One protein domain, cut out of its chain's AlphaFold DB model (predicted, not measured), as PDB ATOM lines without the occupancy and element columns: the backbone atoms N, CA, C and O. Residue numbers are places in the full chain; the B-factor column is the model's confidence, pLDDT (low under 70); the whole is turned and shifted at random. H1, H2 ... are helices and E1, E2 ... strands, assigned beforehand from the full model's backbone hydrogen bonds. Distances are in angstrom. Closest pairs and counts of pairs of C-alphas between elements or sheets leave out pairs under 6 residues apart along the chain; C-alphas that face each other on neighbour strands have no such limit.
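This is residues 15 to 70 of the 73 residues of an uncharacterized protein of marine actinobacterium MedAcidi-G2B (UniProt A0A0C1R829). A small, strongly twisted sheet is built along one long strand, E2, with E1 on one side of it and E3 and E4 one after the other on its other side; E1 and E2 both bend sharply, folding the sheet into a V. After E4 the short helix H1 lies off the sheet, and residues 64 to 70 stick out. The printed part has 56 residues, with four named strands and then one named helix, E1 E2 E3 E4 H1, mostly strand, each neighbour pair antiparallel. It is only just loose, close to compact, with a radius of gyration of the C-alphas of 12.4 A and spans of 35 by 24 by 16 A.

E1, residues 15 to 24, begins with C-alpha 15 at (370.319, 234.331, 246.709), is 20.7 A long and bends by 88 degrees at residue 20. E2, residues 29 to 39, is 25.5 A long and bends by 79 degrees at residue 34. E3 is residues 45 to 47, 7.1 A, and E4 residues 51 to 56, 14.6 A. H1, residues 62 to 68, is 10.6 A long and ends with C-alpha 68 at (374.110, 241.695, 228.851).

E1, E2 and E3 form a meander, each strand the antiparallel neighbour of the one before. In the hairpin of E1 and E2, N 17 and O 36 are 3.0 A apart. In the hairpin of E2 and E3, N 37 and O 46 are 2.9 A apart. E4 is beside residues 29 to 33 of E2, with N 32 and O 52 at 2.8 A. H1 is not on the sheet and is apart from E1, E2 and E3; 2 of its 3 O i to N i+4 pairs are within hydrogen-bond range.

The two farthest C-alphas, of Glu 26 and Cys 42, are 37.5 A apart. The printed part has no cut, and its four links are tight. Mean pLDDT of the printed part is 71.3; residues 18 to 20, 51 and 54 to 70 are under 70.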
ATOM      1  N   GLY A  15     369.582 234.126 247.955       83.06
ATOM      2  CA  GLY A  15     370.319 234.331 246.709       83.06
ATOM      3  C   GLY A  15     371.011 235.685 246.677       83.06
ATOM      4  O   GLY A  15     370.557 236.636 247.312       83.06
ATOM      5  N   LEU A  16     372.119 235.760 245.942       82.25
ATOM      6  CA  LEU A  16     372.760 237.025 245.593       82.25
ATOM      7  C   LEU A  16     371.876 237.749 244.571       82.25
ATOM      8  O   LEU A  16     371.516 237.152 243.560       82.25
ATOM      9  N   THR A  17     371.548 239.014 244.820       80.25
ATOM     10  CA  THR A  17     370.751 239.828 243.890       80.25
ATOM     11  C   THR A  17     371.625 240.766 243.074       80.25
ATOM     12  O   THR A  17     371.666 240.662 241.855       80.25
ATOM     13  N   PHE A  18     372.346 241.671 243.730       69.75
ATOM     14  CA  PHE A  18     373.244 242.610 243.060       69.75
ATOM     15  C   PHE A  18     374.384 243.020 243.997       69.75
ATOM     16  O   PHE A  18     374.302 242.855 245.216       69.75
ATOM     17  N   ALA A  19     375.461 243.558 243.436       69.50
ATOM     18  CA  ALA A  19     376.541 244.187 244.186       69.50
ATOM     19  C   ALA A  19     376.726 245.617 243.688       69.50
ATOM     20  O   ALA A  19     376.549 245.885 242.502       69.50
ATOM     21  N   LEU A  20     377.053 246.528 244.604       65.56
ATOM     22  CA  LEU A  20     377.309 247.927 244.255       65.56
ATOM     23  C   LEU A  20     378.676 248.098 243.591       65.56
ATOM     24  O   LEU A  20     378.842 248.948 242.725       65.56
ATOM     25  N   GLU A  21     379.640 247.277 243.998       73.56
ATOM     26  CA  GLU A  21     381.020 247.350 243.545       73.56
ATOM     27  C   GLU A  21     381.477 245.947 243.148       73.56
ATOM     28  O   GLU A  21     381.318 244.987 243.914       73.56
ATOM     29  N   TYR A  22     382.035 245.824 241.945       74.06
ATOM     30  CA  TYR A  22     382.678 244.604 241.483       74.06
ATOM     31  C   TYR A  22     384.048 244.921 240.893       74.06
ATOM     32  O   TYR A  22     384.222 245.915 240.191       74.06
ATOM     33  N   GLU A  23     385.009 244.050 241.163       79.69
ATOM     34  CA  GLU A  23     386.334 244.070 240.562       79.69
ATOM     35  C   GLU A  23     386.530 242.768 239.785       79.69
ATOM     36  O   GLU A  23     386.268 241.671 240.289       79.69
ATOM     37  N   LYS A  24     386.965 242.893 238.530       77.19
ATOM     38  CA  LYS A  24     387.373 241.759 237.706       77.19
ATOM     39  C   LYS A  24     388.895 241.706 237.704       77.19
ATOM     40  O   LYS A  24     389.537 242.603 237.169       77.19
ATOM     41  N   ASN A  25     389.447 240.645 238.276       77.12
ATOM     42  CA  ASN A  25     390.878 240.382 238.270       77.12
ATOM     43  C   ASN A  25     391.334 239.796 236.929       77.12
ATOM     44  O   ASN A  25     390.551 239.192 236.188       77.12
ATOM     45  N   GLU A  26     392.626 239.949 236.640       77.25
ATOM     46  CA  GLU A  26     393.262 239.450 235.414       77.25
ATOM     47  C   GLU A  26     393.167 237.924 235.272       77.25
ATOM     48  O   GLU A  26     393.097 237.407 234.160       77.25
ATOM     49  N   ASP A  27     393.071 237.191 236.388       75.62
ATOM     50  CA  ASP A  27     392.878 235.737 236.408       75.62
ATOM     51  C   ASP A  27     391.422 235.307 236.128       75.62
ATOM     52  O   ASP A  27     391.061 234.142 236.301       75.62
ATOM     53  N   GLY A  28     390.572 236.250 235.711       70.06
ATOM     54  CA  GLY A  28     389.158 236.016 235.444       70.06
ATOM     55  C   GLY A  28     388.319 235.892 236.713       70.06
ATOM     56  O   GLY A  28     387.150 235.514 236.622       70.06
ATOM     57  N   THR A  29     388.876 236.200 237.885       74.88
ATOM     58  CA  THR A  29     388.128 236.184 239.138       74.88
ATOM     59  C   THR A  29     387.263 237.431 239.275       74.88
ATOM     60  O   THR A  29     387.761 238.546 239.145       74.88
ATOM     61  N   VAL A  30     385.977 237.261 239.593       78.44
ATOM     62  CA  VAL A  30     385.092 238.391 239.927       78.44
ATOM     63  C   VAL A  30     384.885 238.468 241.430       78.44
ATOM     64  O   VAL A  30     384.398 237.526 242.067       78.44
ATOM     65  N   VAL A  31     385.255 239.620 241.976       80.06
ATOM     66  CA  VAL A  31     385.170 239.969 243.384       80.06
ATOM     67  C   VAL A  31     384.056 240.989 243.559       80.06
ATOM     68  O   VAL A  31     384.083 242.053 242.955       80.06
ATOM     69  N   LEU A  32     383.063 240.663 244.378       80.12
ATOM     70  CA  LEU A  32     381.973 241.560 244.734       80.12
ATOM     71  C   LEU A  32     382.218 242.140 246.118       80.12
ATOM     72  O   LEU A  32     382.411 241.395 247.085       80.12
ATOM     73  N   THR A  33     382.135 243.458 246.224       81.94
ATOM     74  CA  THR A  33     382.249 244.175 247.489       81.94
ATOM     75  C   THR A  33     380.865 244.631 247.931       81.94
ATOM     76  O   THR A  33     380.078 245.174 247.157       81.94
ATOM     77  N   ASN A  34     380.552 244.368 249.201       82.69
ATOM     78  CA  ASN A  34     379.274 244.712 249.824       82.69
ATOM     79  C   ASN A  34     378.022 244.194 249.069       82.69
ATOM     80  O   ASN A  34     377.108 244.981 248.793       82.69
ATOM     81  N   PRO A  35     377.947 242.887 248.742       84.12
ATOM     82  CA  PRO A  35     376.824 242.319 248.005       84.12
ATOM     83  C   PRO A  35     375.498 242.381 248.777       84.12
ATOM     84  O   PRO A  35     375.459 242.250 250.007       84.12
ATOM     85  N   TYR A  36     374.404 242.498 248.029       86.31
ATOM     86  CA  TYR A  36     373.037 242.363 248.520       86.31
ATOM     87  C   TYR A  36     372.503 240.949 248.300       86.31
ATOM     88  O   TYR A  36     372.715 240.329 247.258       86.31
ATOM     89  N   PHE A  37     371.783 240.459 249.304       86.88
ATOM     90  CA  PHE A  37     371.123 239.163 249.306       86.88
ATOM     91  C   PHE A  37     369.625 239.337 249.460       86.88
ATOM     92  O   PHE A  37     369.181 240.158 250.264       86.88
ATOM     93  N   SER A  38     368.859 238.523 248.741       89.69
ATOM     94  CA  SER A  38     367.417 238.410 248.913       89.69
ATOM     95  C   SER A  38     367.030 237.024 249.424       89.69
ATOM     96  O   SER A  38     367.674 236.010 249.141       89.69
ATOM     97  N   CYS A  39     365.958 236.971 250.210       91.31
ATOM     98  CA  CYS A  39     365.318 235.721 250.586       91.31
ATOM     99  C   CYS A  39     364.160 235.429 249.639       91.31
ATOM    100  O   CYS A  39     363.222 236.212 249.562       91.31
ATOM    101  N   VAL A  40     364.164 234.254 249.012       89.56
ATOM    102  CA  VAL A  40     363.085 233.827 248.103       89.56
ATOM    103  C   VAL A  40     361.764 233.624 248.855       89.56
ATOM    104  O   VAL A  40     360.690 233.757 248.288       89.56
ATOM    105  N   THR A  41     361.824 233.294 250.148       92.00
ATOM    106  CA  THR A  41     360.631 232.980 250.950       92.00
ATOM    107  C   THR A  41     359.882 234.217 251.444       92.00
ATOM    108  O   THR A  41     358.666 234.169 251.569       92.00
ATOM    109  N   CYS A  42     360.589 235.290 251.801       92.94
ATOM    110  CA  CYS A  42     359.977 236.466 252.440       92.94
ATOM    111  C   CYS A  42     360.390 237.798 251.812       92.94
ATOM    112  O   CYS A  42     360.141 238.846 252.407       92.94
ATOM    113  N   GLU A  43     361.100 237.737 250.682       91.44
ATOM    114  CA  GLU A  43     361.572 238.878 249.885       91.44
ATOM    115  C   GLU A  43     362.437 239.877 250.662       91.44
ATOM    116  O   GLU A  43     362.715 240.986 250.215       91.44
ATOM    117  N   HIS A  44     362.912 239.481 251.843       90.69
ATOM    118  CA  HIS A  44     363.785 240.316 252.643       90.69
ATOM    119  C   HIS A  44     365.107 240.526 251.913       90.69
ATOM    120  O   HIS A  44     365.770 239.550 251.566       90.69
ATOM    121  N   LEU A  45     365.485 241.788 251.738       88.81
ATOM    122  CA  LEU A  45     366.743 242.215 251.146       88.81
ATOM    123  C   LEU A  45     367.683 242.712 252.249       88.81
ATOM    124  O   LEU A  45     367.288 243.542 253.067       88.81
ATOM    125  N   TRP A  46     368.928 242.239 252.273       89.38
ATOM    126  CA  TRP A  46     369.943 242.748 253.198       89.38
ATOM    127  C   TRP A  46     371.325 242.810 252.557       89.38
ATOM    128  O   TRP A  46     371.680 242.003 251.698       89.38
ATOM    129  N   GLN A  47     372.121 243.774 253.010       85.94
ATOM    130  CA  GLN A  47     373.506 243.933 252.591       85.94
ATOM    131  C   GLN A  47     374.429 243.131 253.503       85.94
ATOM    132  O   GLN A  47     374.277 243.126 254.728       85.94
ATOM    133  N   VAL A  48     375.434 242.496 252.913       80.69
ATOM    134  CA  VAL A  48     376.487 241.814 253.656       80.69
ATOM    135  C   VAL A  48     377.784 242.576 253.430       80.69
ATOM    136  O   VAL A  48     378.324 242.569 252.331       80.69
ATOM    137  N   LYS A  49     378.301 243.223 254.480       75.88
ATOM    138  CA  LYS A  49     379.593 243.927 254.446       75.88
ATOM    139  C   LYS A  49     380.754 242.931 254.397       75.88
ATOM    140  O   LYS A  49     381.363 242.638 255.424       75.88
ATOM    141  N   ARG A  50     381.001 242.336 253.230       71.06
ATOM    142  CA  ARG A  50     382.142 241.450 252.980       71.06
ATOM    143  C   ARG A  50     382.507 241.411 251.502       71.06
ATOM    144  O   ARG A  50     381.686 241.736 250.648       71.06
ATOM    145  N   VAL A  51     383.716 240.936 251.241       67.69
ATOM    146  CA  VAL A  51     384.200 240.594 249.906       67.69
ATOM    147  C   VAL A  51     383.745 239.171 249.567       67.69
ATOM    148  O   VAL A  51     383.942 238.251 250.365       67.69
ATOM    149  N   MET A  52     383.093 238.983 248.422       70.81
ATOM    150  CA  MET A  52     382.659 237.679 247.912       70.81
ATOM    151  C   MET A  52     383.306 237.403 246.558       70.81
ATOM    152  O   MET A  52     383.152 238.183 245.630       70.81
ATOM    153  N   VAL A  53     383.972 236.260 246.429       70.12
ATOM    154  CA  VAL A  53     384.507 235.782 245.151       70.12
ATOM    155  C   VAL A  53     383.463 234.883 244.498       70.12
ATOM    156  O   VAL A  53     383.135 233.836 245.052       70.12
ATOM    157  N   VAL A  54     382.896 235.302 243.365       69.19
ATOM    158  CA  VAL A  54     381.752 234.600 242.748       69.19
ATOM    159  C   VAL A  54     382.190 233.530 241.758       69.19
ATOM    160  O   VAL A  54     381.521 232.510 241.624       69.19
ATOM    161  N   SER A  55     383.307 233.725 241.064       67.19
ATOM    162  CA  SER A  55     383.743 232.780 240.040       67.19
ATOM    163  C   SER A  55     385.209 232.995 239.702       67.19
ATOM    164  O   SER A  55     385.627 234.141 239.568       67.19
ATOM    165  N   ARG A  56     385.946 231.894 239.524       53.97
ATOM    166  CA  ARG A  56     387.083 231.801 238.603       53.97
ATOM    167  C   ARG A  56     386.472 231.313 237.299       53.97
ATOM    168  O   ARG A  56     386.140 230.132 237.190       53.97
ATOM    169  N   PHE A  57     386.210 232.208 236.356       50.00
ATOM    170  CA  PHE A  57     385.629 231.767 235.094       50.00
ATOM    171  C   PHE A  57     386.663 230.898 234.363       50.00
ATOM    172  O   PHE A  57     387.758 231.386 234.101       50.00
ATOM    173  N   PRO A  58     386.354 229.638 233.994       47.91
ATOM    174  CA  PRO A  58     387.257 228.858 233.151       47.91
ATOM    175  C   PRO A  58     387.418 229.497 231.763       47.91
ATOM    176  O   PRO A  58     388.375 229.188 231.061       47.91
ATOM    177  N   ASN A  59     386.499 230.393 231.374       49.56
ATOM    178  CA  ASN A  59     386.594 231.171 230.150       49.56
ATOM    179  C   ASN A  59     386.061 232.615 230.357       49.56
ATOM    180  O   ASN A  59     384.875 232.778 230.670       49.56
ATOM    181  N   PRO A  60     386.894 233.666 230.208       52.50
ATOM    182  CA  PRO A  60     386.525 235.065 230.465       52.50
ATOM    183  C   PRO A  60     385.419 235.632 229.557       52.50
ATOM    184  O   PRO A  60     384.837 236.661 229.904       52.50
ATOM    185  N   GLU A  61     385.103 234.976 228.438       56.03
ATOM    186  CA  GLU A  61     384.058 235.402 227.492       56.03
ATOM    187  C   GLU A  61     382.626 235.118 227.987       56.03
ATOM    188  O   GLU A  61     381.674 235.775 227.573       56.03
ATOM    189  N   TYR A  62     382.455 234.195 228.939       51.59
ATOM    190  CA  TYR A  62     381.130 233.792 229.434       51.59
ATOM    191  C   TYR A  62     380.456 234.857 230.322       51.59
ATOM    192  O   TYR A  62     379.234 234.872 230.473       51.59
ATOM    193  N   PHE A  63     381.244 235.761 230.916       49.34
ATOM    194  CA  PHE A  63     380.745 236.803 231.820       49.34
ATOM    195  C   PHE A  63     380.015 237.932 231.079       49.34
ATOM    196  O   PHE A  63     378.983 238.405 231.554       49.34
ATOM    197  N   SER A  64     380.500 238.332 229.898       49.09
ATOM    198  CA  SER A  64     379.881 239.413 229.114       49.09
ATOM    199  C   SER A  64     378.476 239.059 228.628       49.09
ATOM    200  O   SER A  64     377.611 239.928 228.601       49.09
ATOM    201  N   TRP A  65     378.211 237.787 228.319       46.06
ATOM    202  CA  TRP A  65     376.873 237.343 227.922       46.06
ATOM    203  C   TRP A  65     375.870 237.415 229.084       46.06
ATOM    204  O   TRP A  65     374.799 237.999 228.935       46.06
ATOM    205  N   LYS A  66     376.234 236.901 230.267       48.78
ATOM    206  CA  LYS A  66     375.336 236.868 231.437       48.78
ATOM    207  C   LYS A  66     374.972 238.252 231.976       48.78
ATOM    208  O   LYS A  66     373.862 238.430 232.473       48.78
ATOM    209  N   LEU A  67     375.884 239.222 231.885       47.97
ATOM    210  CA  LEU A  67     375.571 240.603 232.249       47.97
ATOM    211  C   LEU A  67     374.688 241.284 231.198       47.97
ATOM    212  O   LEU A  67     373.720 241.929 231.587       47.97
ATOM    213  N   ASN A  68     374.944 241.093 229.899       43.84
ATOM    214  CA  ASN A  68     374.110 241.695 228.851       43.84
ATOM    215  C   ASN A  68     372.668 241.165 228.845       43.84
ATOM    216  O   ASN A  68     371.752 241.945 228.619       43.84
ATOM    217  N   GLU A  69     372.434 239.892 229.181       41.00
ATOM    218  CA  GLU A  69     371.064 239.356 229.306       41.00
ATOM    219  C   GLU A  69     370.243 240.013 230.428       41.00
ATOM    220  O   GLU A  69     369.020 239.938 230.414       41.00
ATOM    221  N   THR A  70     370.892 240.655 231.405       41.06
ATOM    222  CA  THR A  70     370.197 241.290 232.539       41.06
ATOM    223  C   THR A  70     369.814 242.751 232.248       41.06
ATOM    224  O   THR A  70     369.038 243.332 232.999       41.06
TER     225      THR A  70